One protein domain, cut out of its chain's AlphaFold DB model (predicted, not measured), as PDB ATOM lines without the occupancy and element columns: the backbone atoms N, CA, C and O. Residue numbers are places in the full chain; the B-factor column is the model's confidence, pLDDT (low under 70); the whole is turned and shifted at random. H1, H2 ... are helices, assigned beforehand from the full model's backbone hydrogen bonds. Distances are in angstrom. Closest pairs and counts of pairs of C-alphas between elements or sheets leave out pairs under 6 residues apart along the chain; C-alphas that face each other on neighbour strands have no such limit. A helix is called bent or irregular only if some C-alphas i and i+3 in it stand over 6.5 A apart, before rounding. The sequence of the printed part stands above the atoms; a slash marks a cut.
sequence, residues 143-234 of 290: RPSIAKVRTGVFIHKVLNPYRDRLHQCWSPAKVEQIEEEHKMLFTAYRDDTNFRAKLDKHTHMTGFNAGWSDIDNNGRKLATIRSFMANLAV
ATOM      1  N   ARG A 143     185.766 181.701 244.318       58.78
ATOM      2  CA  ARG A 143     185.412 181.211 242.989       58.78
ATOM      3  C   ARG A 143     185.049 179.728 243.033       58.78
ATOM      4  O   ARG A 143     185.877 178.917 243.459       58.78
ATOM      5  N   PRO A 144     183.915 179.323 242.444       55.59
ATOM      6  CA  PRO A 144     183.663 177.918 242.157       55.59
ATOM      7  C   PRO A 144     184.697 177.273 241.219       55.59
ATOM      8  O   PRO A 144     184.672 176.067 241.003       55.59
ATOM      9  N   SER A 145     185.657 178.040 240.687       63.25
ATOM     10  CA  SER A 145     186.795 177.518 239.928       63.25
ATOM     11  C   SER A 145     187.624 176.473 240.681       63.25
ATOM     12  O   SER A 145     188.409 175.773 240.049       63.25
ATOM     13  N   ILE A 146     187.453 176.326 242.002       73.31
ATOM     14  CA  ILE A 146     188.017 175.203 242.763       73.31
ATOM     15  C   ILE A 146     187.525 173.837 242.251       73.31
ATOM     16  O   ILE A 146     188.257 172.853 242.343       73.31
ATOM     17  N   ALA A 147     186.343 173.798 241.628       76.94
ATOM     18  CA  ALA A 147     185.806 172.629 240.937       76.94
ATOM     19  C   ALA A 147     186.643 172.217 239.712       76.94
ATOM     20  O   ALA A 147     186.574 171.073 239.279       76.94
ATOM     21  N   LYS A 148     187.462 173.128 239.162       80.31
ATOM     22  CA  LYS A 148     188.366 172.856 238.030       80.31
ATOM     23  C   LYS A 148     189.700 172.250 238.474       80.31
ATOM     24  O   LYS A 148     190.464 171.752 237.650       80.31
ATOM     25  N   VAL A 149     190.020 172.331 239.766       81.94
ATOM     26  CA  VAL A 149     191.294 171.860 240.319       81.94
ATOM     27  C   VAL A 149     191.180 170.372 240.622       81.94
ATOM     28  O   VAL A 149     190.248 169.952 241.297       81.94
ATOM     29  N   ARG A 150     192.146 169.565 240.160       83.88
ATOM     30  CA  ARG A 150     192.204 168.133 240.503       83.88
ATOM     31  C   ARG A 150     192.254 167.952 242.021       83.88
ATOM     32  O   ARG A 150     193.042 168.623 242.687       83.88
ATOM     33  N   THR A 151     191.502 166.988 242.548       86.19
ATOM     34  CA  THR A 151     191.395 166.739 243.997       86.19
ATOM     35  C   THR A 151     192.748 166.579 244.690       86.19
ATOM     36  O   THR A 151     192.978 167.218 245.708       86.19
ATOM     37  N   GLY A 152     193.694 165.822 244.121       83.06
ATOM     38  CA  GLY A 152     195.025 165.678 244.731       83.06
ATOM     39  C   GLY A 152     195.782 167.008 244.875       83.06
ATOM     40  O   GLY A 152     196.454 167.242 245.876       83.06
ATOM     41  N   VAL A 153     195.614 167.923 243.913       84.69
ATOM     42  CA  VAL A 153     196.219 169.264 243.962       84.69
ATOM     43  C   VAL A 153     195.513 170.138 244.995       84.69
ATOM     44  O   VAL A 153     196.184 170.868 245.721       84.69
ATOM     45  N   PHE A 154     194.184 170.050 245.091       86.31
ATOM     46  CA  PHE A 154     193.407 170.745 246.119       86.31
ATOM     47  C   PHE A 154     193.838 170.320 247.526       86.31
ATOM     48  O   PHE A 154     194.176 171.176 248.342       86.31
ATOM     49  N   ILE A 155     193.918 169.013 247.787       86.19
ATOM     50  CA  ILE A 155     194.322 168.489 249.095       86.19
ATOM     51  C   ILE A 155     195.720 168.998 249.455       86.19
ATOM     52  O   ILE A 155     195.910 169.624 250.493       86.19
ATOM     53  N   HIS A 156     196.693 168.824 248.559       82.88
ATOM     54  CA  HIS A 156     198.078 169.185 248.844       82.88
ATOM     55  C   HIS A 156     198.308 170.701 248.961       82.88
ATOM     56  O   HIS A 156     199.036 171.150 249.846       82.88
ATOM     57  N   LYS A 157     197.745 171.510 248.050       80.19
ATOM     58  CA  LYS A 157     198.041 172.953 247.965       80.19
ATOM     59  C   LYS A 157     197.064 173.839 248.743       80.19
ATOM     60  O   LYS A 157     197.431 174.969 249.051       80.19
ATOM     61  N   VAL A 158     195.849 173.366 249.029       82.12
ATOM     62  CA  VAL A 158     194.788 174.173 249.658       82.12
ATOM     63  C   VAL A 158     194.396 173.627 251.023       82.12
ATOM     64  O   VAL A 158     194.373 174.410 251.959       82.12
ATOM     65  N   LEU A 159     194.125 172.329 251.171       86.19
ATOM     66  CA  LEU A 159     193.644 171.779 252.445       86.19
ATOM     67  C   LEU A 159     194.775 171.553 253.461       86.19
ATOM     68  O   LEU A 159     194.728 172.077 254.573       86.19
ATOM     69  N   ASN A 160     195.816 170.815 253.068       87.31
ATOM     70  CA  ASN A 160     196.918 170.419 253.947       87.31
ATOM     71  C   ASN A 160     197.625 171.591 254.646       87.31
ATOM     72  O   ASN A 160     197.909 171.454 255.833       87.31
ATOM     73  N   PRO A 161     197.856 172.757 254.005       86.19
ATOM     74  CA  PRO A 161     198.463 173.902 254.685       86.19
ATOM     75  C   PRO A 161     197.678 174.427 255.893       86.19
ATOM     76  O   PRO A 161     198.252 175.152 256.702       86.19
ATOM     77  N   TYR A 162     196.388 174.097 256.006       86.12
ATOM     78  CA  TYR A 162     195.529 174.518 257.112       86.12
ATOM     79  C   TYR A 162     195.070 173.353 258.000       86.12
ATOM     80  O   TYR A 162     194.326 173.604 258.942       86.12
ATOM     81  N   ARG A 163     195.505 172.105 257.754       86.44
ATOM     82  CA  ARG A 163     195.053 170.918 258.510       86.44
ATOM     83  C   ARG A 163     195.259 171.056 260.016       86.44
ATOM     84  O   ARG A 163     194.307 170.861 260.762       86.44
ATOM     85  N   ASP A 164     196.449 171.465 260.454       86.12
ATOM     86  CA  ASP A 164     196.753 171.617 261.886       86.12
ATOM     87  C   ASP A 164     195.823 172.626 262.566       86.12
ATOM     88  O   ASP A 164     195.367 172.410 263.686       86.12
ATOM     89  N   ARG A 165     195.491 173.713 261.856       86.44
ATOM     90  CA  ARG A 165     194.547 174.732 262.323       86.44
ATOM     91  C   ARG A 165     193.111 174.203 262.324       86.44
ATOM     92  O   ARG A 165     192.366 174.460 263.264       86.44
ATOM     93  N   LEU A 166     192.716 173.461 261.288       87.38
ATOM     94  CA  LEU A 166     191.387 172.856 261.200       87.38
ATOM     95  C   LEU A 166     191.153 171.873 262.343       87.38
ATOM     96  O   LEU A 166     190.087 171.922 262.937       87.38
ATOM     97  N   HIS A 167     192.140 171.051 262.709       87.56
ATOM     98  CA  HIS A 167     192.007 170.081 263.798       87.56
ATOM     99  C   HIS A 167     191.782 170.710 265.183       87.56
ATOM    100  O   HIS A 167     191.291 170.023 266.073       87.56
ATOM    101  N   GLN A 168     192.073 172.005 265.368       84.31
ATOM    102  CA  GLN A 168     191.735 172.723 266.606       84.31
ATOM    103  C   GLN A 168     190.245 173.050 266.718       84.31
ATOM    104  O   GLN A 168     189.705 173.126 267.816       84.31
ATOM    105  N   CYS A 169     189.578 173.283 265.585       84.12
ATOM    106  CA  CYS A 169     188.188 173.738 265.564       84.12
ATOM    107  C   CYS A 169     187.232 172.630 265.106       84.12
ATOM    108  O   CYS A 169     186.084 172.577 265.535       84.12
ATOM    109  N   TRP A 170     187.656 171.779 264.175       88.19
ATOM    110  CA  TRP A 170     186.811 170.848 263.433       88.19
ATOM    111  C   TRP A 170     187.221 169.407 263.716       88.19
ATOM    112  O   TRP A 170     188.404 169.084 263.834       88.19
ATOM    113  N   SER A 171     186.228 168.520 263.782       89.19
ATOM    114  CA  SER A 171     186.483 167.091 263.944       89.19
ATOM    115  C   SER A 171     187.219 166.524 262.720       89.19
ATOM    116  O   SER A 171     187.010 167.008 261.601       89.19
ATOM    117  N   PRO A 172     188.035 165.467 262.884       88.00
ATOM    118  CA  PRO A 172     188.687 164.792 261.759       88.00
ATOM    119  C   PRO A 172     187.697 164.363 260.667       88.00
ATOM    120  O   PRO A 172     187.953 164.600 259.491       88.00
ATOM    121  N   ALA A 173     186.516 163.869 261.059       88.88
ATOM    122  CA  ALA A 173     185.440 163.510 260.136       88.88
ATOM    123  C   ALA A 173     184.959 164.705 259.287       88.88
ATOM    124  O   ALA A 173     184.757 164.567 258.084       88.88
ATOM    125  N   LYS A 174     184.836 165.904 259.881       88.00
ATOM    126  CA  LYS A 174     184.470 167.128 259.143       88.00
ATOM    127  C   LYS A 174     185.568 167.523 258.148       88.00
ATOM    128  O   LYS A 174     185.254 168.040 257.084       88.00
ATOM    129  N   VAL A 175     186.843 167.269 258.460       88.69
ATOM    130  CA  VAL A 175     187.970 167.525 257.543       88.69
ATOM    131  C   VAL A 175     187.986 166.532 256.378       88.69
ATOM    132  O   VAL A 175     188.159 166.945 255.235       88.69
ATOM    133  N   GLU A 176     187.758 165.247 256.642       90.44
ATOM    134  CA  GLU A 176     187.641 164.209 255.604       90.44
ATOM    135  C   GLU A 176     186.464 164.486 254.664       90.44
ATOM    136  O   GLU A 176     186.608 164.412 253.441       90.44
ATOM    137  N   GLN A 177     185.336 164.939 255.214       91.00
ATOM    138  CA  GLN A 177     184.164 165.333 254.440       91.00
ATOM    139  C   GLN A 177     184.460 166.470 253.442       91.00
ATOM    140  O   GLN A 177     183.884 166.487 252.355       91.00
ATOM    141  N   ILE A 178     185.392 167.391 253.735       90.12
ATOM    142  CA  ILE A 178     185.819 168.424 252.766       90.12
ATOM    143  C   ILE A 178     186.420 167.769 251.516       90.12
ATOM    144  O   ILE A 178     186.182 168.226 250.395       90.12
ATOM    145  N   GLU A 179     187.212 166.711 251.690       91.25
ATOM    146  CA  GLU A 179     187.852 166.009 250.578       91.25
ATOM    147  C   GLU A 179     186.832 165.246 249.735       91.25
ATOM    148  O   GLU A 179     186.911 165.266 248.505       91.25
ATOM    149  N   GLU A 180     185.868 164.593 250.381       90.44
ATOM    150  CA  GLU A 180     184.771 163.896 249.709       90.44
ATOM    151  C   GLU A 180     183.888 164.866 248.922       90.44
ATOM    152  O   GLU A 180     183.657 164.668 247.727       90.44
ATOM    153  N   GLU A 181     183.467 165.966 249.548       90.19
ATOM    154  CA  GLU A 181     182.669 167.006 248.903       90.19
ATOM    155  C   GLU A 181     183.437 167.667 247.741       90.19
ATOM    156  O   GLU A 181     182.852 167.940 246.688       90.19
ATOM    157  N   HIS A 182     184.763 167.849 247.853       90.00
ATOM    158  CA  HIS A 182     185.590 168.325 246.734       90.00
ATOM    159  C   HIS A 182     185.624 167.324 245.572       90.00
ATOM    160  O   HIS A 182     185.464 167.727 244.418       90.00
ATOM    161  N   LYS A 183     185.778 166.021 245.847       89.69
ATOM    162  CA  LYS A 183     185.718 164.962 244.817       89.69
ATOM    163  C   LYS A 183     184.369 164.956 244.102       89.69
ATOM    164  O   LYS A 183     184.333 164.840 242.873       89.69
ATOM    165  N   MET A 184     183.273 165.120 244.847       88.19
ATOM    166  CA  MET A 184     181.927 165.228 244.277       88.19
ATOM    167  C   MET A 184     181.803 166.462 243.383       88.19
ATOM    168  O   MET A 184     181.287 166.353 242.273       88.19
ATOM    169  N   LEU A 185     182.309 167.615 243.831       86.94
ATOM    170  CA  LEU A 185     182.294 168.868 243.076       86.94
ATOM    171  C   LEU A 185     183.131 168.786 241.787       86.94
ATOM    172  O   LEU A 185     182.686 169.239 240.733       86.94
ATOM    173  N   PHE A 186     184.319 168.181 241.846       87.56
ATOM    174  CA  PHE A 186     185.185 167.982 240.681       87.56
ATOM    175  C   PHE A 186     184.544 167.040 239.651       87.56
ATOM    176  O   PHE A 186     184.502 167.347 238.461       87.56
ATOM    177  N   THR A 187     183.989 165.915 240.115       88.25
ATOM    178  CA  THR A 187     183.261 164.958 239.265       88.25
ATOM    179  C   THR A 187     182.042 165.620 238.619       88.25
ATOM    180  O   THR A 187     181.847 165.502 237.413       88.25
ATOM    181  N   ALA A 188     181.282 166.412 239.385       85.69
ATOM    182  CA  ALA A 188     180.157 167.198 238.879       85.69
ATOM    183  C   ALA A 188     180.560 168.116 237.727       85.69
ATOM    184  O   ALA A 188     179.906 168.140 236.693       85.69
ATOM    185  N   TYR A 189     181.643 168.872 237.903       85.81
ATOM    186  CA  TYR A 189     182.118 169.814 236.896       85.81
ATOM    187  C   TYR A 189     182.575 169.118 235.608       85.81
ATOM    188  O   TYR A 189     182.444 169.673 234.516       85.81
ATOM    189  N   ARG A 190     183.120 167.904 235.725       86.75
ATOM    190  CA  ARG A 190     183.558 167.111 234.574       86.75
ATOM    191  C   ARG A 190     182.377 166.504 233.814       86.75
ATOM    192  O   ARG A 190     182.370 166.576 232.585       86.75
ATOM    193  N   ASP A 191     181.418 165.940 234.544       87.62
ATOM    194  CA  ASP A 191     180.413 165.029 233.989       87.62
ATOM    195  C   ASP A 191     179.071 165.729 233.680       87.62
ATOM    196  O   ASP A 191     178.368 165.321 232.759       87.62
ATOM    197  N   ASP A 192     178.727 166.815 234.385       86.81
ATOM    198  CA  ASP A 192     177.491 167.585 234.178       86.81
ATOM    199  C   ASP A 192     177.768 168.875 233.384       86.81
ATOM    200  O   ASP A 192     178.312 169.866 233.885       86.81
ATOM    201  N   THR A 193     177.370 168.867 232.111       86.12
ATOM    202  CA  THR A 193     177.565 169.985 231.177       86.12
ATOM    203  C   THR A 193     176.763 171.230 231.553       86.12
ATOM    204  O   THR A 193     177.258 172.342 231.352       86.12
ATOM    205  N   ASN A 194     175.569 171.069 232.133       84.69
ATOM    206  CA  ASN A 194     174.723 172.180 232.569       84.69
ATOM    207  C   ASN A 194     175.312 172.847 233.812       84.69
ATOM    208  O   ASN A 194     175.418 174.075 233.871       84.69
ATOM    209  N   PHE A 195     175.758 172.040 234.776       82.12
ATOM    210  CA  PHE A 195     176.470 172.531 235.952       82.12
ATOM    211  C   PHE A 195     177.752 173.265 235.556       82.12
ATOM    212  O   PHE A 195     177.967 174.395 235.997       82.12
ATOM    213  N   ARG A 196     178.557 172.684 234.658       84.19
ATOM    214  CA  ARG A 196     179.765 173.324 234.120       84.19
ATOM    215  C   ARG A 196     179.464 174.672 233.467       84.19
ATOM    216  O   ARG A 196     180.107 175.661 233.805       84.19
ATOM    217  N   ALA A 197     178.467 174.731 232.585       83.62
ATOM    218  CA  ALA A 197     178.095 175.963 231.892       83.62
ATOM    219  C   ALA A 197     177.605 177.058 232.856       83.62
ATOM    220  O   ALA A 197     177.914 178.231 232.659       83.62
ATOM    221  N   LYS A 198     176.866 176.691 233.911       81.56
ATOM    222  CA  LYS A 198     176.442 177.630 234.961       81.56
ATOM    223  C   LYS A 198     177.644 178.169 235.739       81.56
ATOM    224  O   LYS A 198     177.739 179.372 235.963       81.56
ATOM    225  N   LEU A 199     178.580 177.287 236.080       79.06
ATOM    226  CA  LEU A 199     179.793 177.633 236.813       79.06
ATOM    227  C   LEU A 199     180.736 178.539 236.015       79.06
ATOM    228  O   LEU A 199     181.333 179.463 236.559       79.06
ATOM    229  N   ASP A 200     180.862 178.281 234.715       81.50
ATOM    230  CA  ASP A 200     181.735 179.039 233.817       81.50
ATOM    231  C   ASP A 200     181.211 180.459 233.531       81.50
ATOM    232  O   ASP A 200     181.992 181.324 233.139       81.50
ATOM    233  N   LYS A 201     179.920 180.730 233.783       81.00
ATOM    234  CA  LYS A 201     179.333 182.079 233.706       81.00
ATOM    235  C   LYS A 201     179.710 182.977 234.884       81.00
ATOM    236  O   LYS A 201     179.539 184.191 234.786       81.00
ATOM    237  N   HIS A 202     180.186 182.421 236.000       72.44
ATOM    238  CA  HIS A 202     180.572 183.230 237.156       72.44
ATOM    239  C   HIS A 202     181.823 184.051 236.834       72.44
ATOM    240  O   HIS A 202     182.866 183.519 236.450       72.44
ATOM    241  N   THR A 203     181.721 185.368 237.003       65.06
ATOM    242  CA  THR A 203     182.808 186.311 236.718       65.06
ATOM    243  C   THR A 203     183.430 186.828 238.015       65.06
ATOM    244  O   THR A 203     183.054 186.442 239.120       65.06
ATOM    245  N   HIS A 204     184.403 187.735 237.901       59.69
ATOM    246  CA  HIS A 204     185.004 188.409 239.054       59.69
ATOM    247  C   HIS A 204     184.020 189.312 239.823       59.69
ATOM    248  O   HIS A 204     184.346 189.726 240.931       59.69
ATOM    249  N   MET A 205     182.840 189.594 239.261       60.19
ATOM    250  CA  MET A 205     181.779 190.365 239.914       60.19
ATOM    251  C   MET A 205     180.817 189.491 240.732       60.19
ATOM    252  O   MET A 205     180.025 190.011 241.515       60.19
ATOM    253  N   THR A 206     180.866 188.165 240.575       66.38
ATOM    254  CA  THR A 206     180.014 187.255 241.342       66.38
ATOM    255  C   THR A 206     180.539 187.154 242.775       66.38
ATOM    256  O   THR A 206     181.613 186.608 243.024       66.38
ATOM    257  N   GLY A 207     179.785 187.693 243.737       66.69
ATOM    258  CA  GLY A 207     180.129 187.595 245.156       66.69
ATOM    259  C   GLY A 207     180.091 186.151 245.673       66.69
ATOM    260  O   GLY A 207     179.341 185.324 245.154       66.69
ATOM    261  N   PHE A 208     180.852 185.865 246.740       73.25
ATOM    262  CA  PHE A 208     180.965 184.527 247.349       73.25
ATOM    263  C   PHE A 208     179.594 183.869 247.569       73.25
ATOM    264  O   PHE A 208     179.342 182.772 247.079       73.25
ATOM    265  N   ASN A 209     178.686 184.560 248.268       74.31
ATOM    266  CA  ASN A 209     177.384 183.996 248.633       74.31
ATOM    267  C   ASN A 209     176.534 183.666 247.397       74.31
ATOM    268  O   ASN A 209     175.904 182.617 247.369       74.31
ATOM    269  N   ALA A 210     176.547 184.522 246.370       73.12
ATOM    270  CA  ALA A 210     175.802 184.282 245.134       73.12
ATOM    271  C   ALA A 210     176.361 183.072 244.368       73.12
ATOM    272  O   ALA A 210     175.599 182.206 243.944       73.12
ATOM    273  N   GLY A 211     177.692 182.975 244.259       75.00
ATOM    274  CA  GLY A 211     178.352 181.871 243.562       75.00
ATOM    275  C   GLY A 211     178.114 180.511 244.223       75.00
ATOM    276  O   GLY A 211     177.864 179.530 243.529       75.00
ATOM    277  N   TRP A 212     178.137 180.448 245.557       77.19
ATOM    278  CA  TRP A 212     177.899 179.202 246.292       77.19
ATOM    279  C   TRP A 212     176.420 178.817 246.392       77.19
ATOM    280  O   TRP A 212     176.108 177.634 246.297       77.19
ATOM    281  N   SER A 213     175.493 179.778 246.486       76.81
ATOM    282  CA  SER A 213     174.055 179.469 246.423       76.81
ATOM    283  C   SER A 213     173.667 178.802 245.099       76.81
ATOM    284  O   SER A 213     172.818 177.917 245.071       76.81
ATOM    285  N   ASP A 214     174.329 179.164 243.999       72.88
ATOM    286  CA  ASP A 214     174.114 178.530 242.697       72.88
ATOM    287  C   ASP A 214     174.537 177.060 242.631       72.88
ATOM    288  O   ASP A 214     173.984 176.323 241.808       72.88
ATOM    289  N   ILE A 215     175.504 176.663 243.463       75.12
ATOM    290  CA  ILE A 215     176.007 175.292 243.589       75.12
ATOM    291  C   ILE A 215     175.051 174.470 244.461       75.12
ATOM    292  O   ILE A 215     174.697 173.350 244.092       75.12
ATOM    293  N   ASP A 216     174.594 175.045 245.574       72.19
ATOM    294  CA  ASP A 216     173.695 174.380 246.526       72.19
ATOM    295  C   ASP A 216     172.305 174.118 245.919       72.19
ATOM    296  O   ASP A 216     171.716 173.056 246.127       72.19
ATOM    297  N   ASN A 217     171.815 175.038 245.079       64.00
ATOM    298  CA  ASN A 217     170.531 174.915 244.379       64.00
ATOM    299  C   ASN A 217     170.452 173.722 243.405       64.00
ATOM    300  O   ASN A 217     169.359 173.368 242.971       64.00
ATOM    301  N   ASN A 218     171.573 173.064 243.088       63.72
ATOM    302  CA  ASN A 218     171.586 171.830 242.296       63.72
ATOM    303  C   ASN A 218     171.370 170.559 243.148       63.72
ATOM    304  O   ASN A 218     171.672 169.454 242.697       63.72
ATOM    305  N   GLY A 219     170.868 170.697 244.383       57.88
ATOM    306  CA  GLY A 219     170.492 169.576 245.254       57.88
ATOM    307  C   GLY A 219     171.672 168.867 245.924       57.88
ATOM    308  O   GLY A 219     171.504 167.792 246.498       57.88
ATOM    309  N   ARG A 220     172.877 169.446 245.864       66.50
ATOM    310  CA  ARG A 220     174.094 168.860 246.439       66.50
ATOM    311  C   ARG A 220     174.358 169.473 247.810       66.50
ATOM    312  O   ARG A 220     174.487 170.685 247.937       66.50
ATOM    313  N   LYS A 221     174.482 168.633 248.837       67.06
ATOM    314  CA  LYS A 221     174.852 169.063 250.192       67.06
ATOM    315  C   LYS A 221     176.368 169.277 250.270       67.06
ATOM    316  O   LYS A 221     177.078 168.424 250.778       67.06
ATOM    317  N   LEU A 222     176.856 170.398 249.738       80.69
ATOM    318  CA  LEU A 222     178.274 170.799 249.778       80.69
ATOM    319  C   LEU A 222     178.546 171.803 250.914       80.69
ATOM    320  O   LEU A 222     179.347 172.732 250.789       80.69
ATOM    321  N   ALA A 223     177.822 171.652 252.026       83.25
ATOM    322  CA  ALA A 223     177.823 172.616 253.118       83.25
ATOM    323  C   ALA A 223     179.191 172.707 253.814       83.25
ATOM    324  O   ALA A 223     179.583 173.792 254.250       83.25
ATOM    325  N   THR A 224     179.933 171.600 253.888       87.50
ATOM    326  CA  THR A 224     181.202 171.518 254.622       87.50
ATOM    327  C   THR A 224     182.323 172.190 253.845       87.50
ATOM    328  O   THR A 224     183.024 173.052 254.384       87.50
ATOM    329  N   ILE A 225     182.451 171.881 252.551       87.00
ATOM    330  CA  ILE A 225     183.407 172.552 251.672       87.00
ATOM    331  C   ILE A 225     183.045 174.026 251.492       87.00
ATOM    332  O   ILE A 225     183.943 174.866 251.483       87.00
ATOM    333  N   ARG A 226     181.752 174.377 251.433       85.69
ATOM    334  CA  ARG A 226     181.321 175.781 251.399       85.69
ATOM    335  C   ARG A 226     181.769 176.518 252.660       85.69
ATOM    336  O   ARG A 226     182.319 177.612 252.548       85.69
ATOM    337  N   SER A 227     181.600 175.920 253.841       86.06
ATOM    338  CA  SER A 227     182.065 176.506 255.104       86.06
ATOM    339  C   SER A 227     183.585 176.681 255.117       86.06
ATOM    340  O   SER A 227     184.093 177.740 255.494       86.06
ATOM    341  N   PHE A 228     184.325 175.683 254.623       87.44
ATOM    342  CA  PHE A 228     185.784 175.750 254.522       87.44
ATOM    343  C   PHE A 228     186.227 176.899 253.610       87.44
ATOM    344  O   PHE A 228     187.040 177.740 253.995       87.44
ATOM    345  N   MET A 229     185.631 176.987 252.423       85.19
ATOM    346  CA  MET A 229     185.944 178.023 251.445       85.19
ATOM    347  C   MET A 229     185.510 179.414 251.921       85.19
ATOM    348  O   MET A 229     186.216 180.386 251.657       85.19
ATOM    349  N   ALA A 230     184.414 179.521 252.679       82.94
ATOM    350  CA  ALA A 230     183.982 180.773 253.300       82.94
ATOM    351  C   ALA A 230     185.024 181.276 254.309       82.94
ATOM    352  O   ALA A 230     185.402 182.446 254.272       82.94
ATOM    353  N   ASN A 231     185.545 180.385 255.154       84.50
ATOM    354  CA  ASN A 231     186.601 180.705 256.115       84.50
ATOM    355  C   ASN A 231     187.920 181.092 255.430       84.50
ATOM    356  O   ASN A 231     188.630 181.954 255.933       84.50
ATOM    357  N   LEU A 232     188.241 180.538 254.258       83.06
ATOM    358  CA  LEU A 232     189.382 181.012 253.465       83.06
ATOM    359  C   LEU A 232     189.120 182.380 252.810       83.06
ATOM    360  O   LEU A 232     190.037 183.194 252.694       83.06
ATOM    361  N   ALA A 233     187.872 182.661 252.417       77.00
ATOM    362  CA  ALA A 233     187.451 183.914 251.778       77.00
ATOM    363  C   ALA A 233     187.485 185.138 252.709       77.00
ATOM    364  O   ALA A 233     187.281 186.269 252.253       77.00
ATOM    365  N   VAL A 234     187.772 184.943 254.000       77.38
ATOM    366  CA  VAL A 234     187.950 186.040 254.963       77.38
ATOM    367  C   VAL A 234     189.147 186.926 254.638       77.38
ATOM    368  O   VAL A 234     189.188 188.072 255.068       77.38
TER     369      VAL A 234
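AT A GLANCE: This is residues 143 to 234 of the 290 residues of an uncharacterized protein of Aphanomyces astaci (UniProt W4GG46). The long helix H3 is a beam along the length of the domain, with the kinked H2 folded back beside it, while H6 stands out from it like a leg with H5 at its side. H4 makes a corner at the end of H3, and the short H1 packs on H3. The printed part has 92 residues, with six named helices, H1 to H6 in chain order, and no named strand: all helix. It is compact, radius of gyration of the C-alphas 12.9 A, spanning 37 by 26 by 23 A.

HOW THE PARTS SIT: H1, residues 144 to 148, touches residues 182 to 189 of H3, residues 172 to 191, closest at the C-alphas of Ala 147 and Phe 186, 4.7 A. H3 is the hub, touching four helices. H2, residues 151 to 169, forms a helical hairpin with H3, a shallow tilt of 26 degrees, opposite ways; the C-alphas of Thr 151 and Lys 183 are closest, 6.0 A. H2 is irregular, with a kink of 68 degrees near residue 161 and C-alphas 161 and 164 7.7 A apart. H4, residues 193 to 200, and H3 touch only at the corner, closest at the C-alphas of Tyr 189 and Arg 196, 5.1 A. H5, residues 208 to 216, and H6, residues 223 to 232, form a hairpin and only just touch, with 3 pairs of C-alphas within 8 A, the closest being Trp 212 and Arg 226, 7.0 A. H6 touches residues 174 to 182 of H3, about perpendicular at 81 degrees, closest at the C-alphas of Ile 178 and Ile 225, 4.9 A. H3 and H5 are apart. In H4 and H6 every O i to N i+4 pair is within hydrogen-bond range; H1 has 0 of 1, with 2 of 2 O i to N i+3 pairs, H2 8 of 15, H3 15 of 16 and H5 4 of 5.

IN THESE COORDINATES: H1 begins at C-alpha 144 (183.663, 177.918, 242.157). H2 is 22.9 A long and H3 29.0 A; H6, 14.3 A, ends at C-alpha 232 (189.382, 181.012, 253.465).

THE WHOLE: The C-alphas of Gln 168 and Thr 193 are farthest apart, 38.3 A. The printed part has no cut and no long link. Residues 143 to 145, 203 to 207 and 217 to 221 have pLDDT under 70.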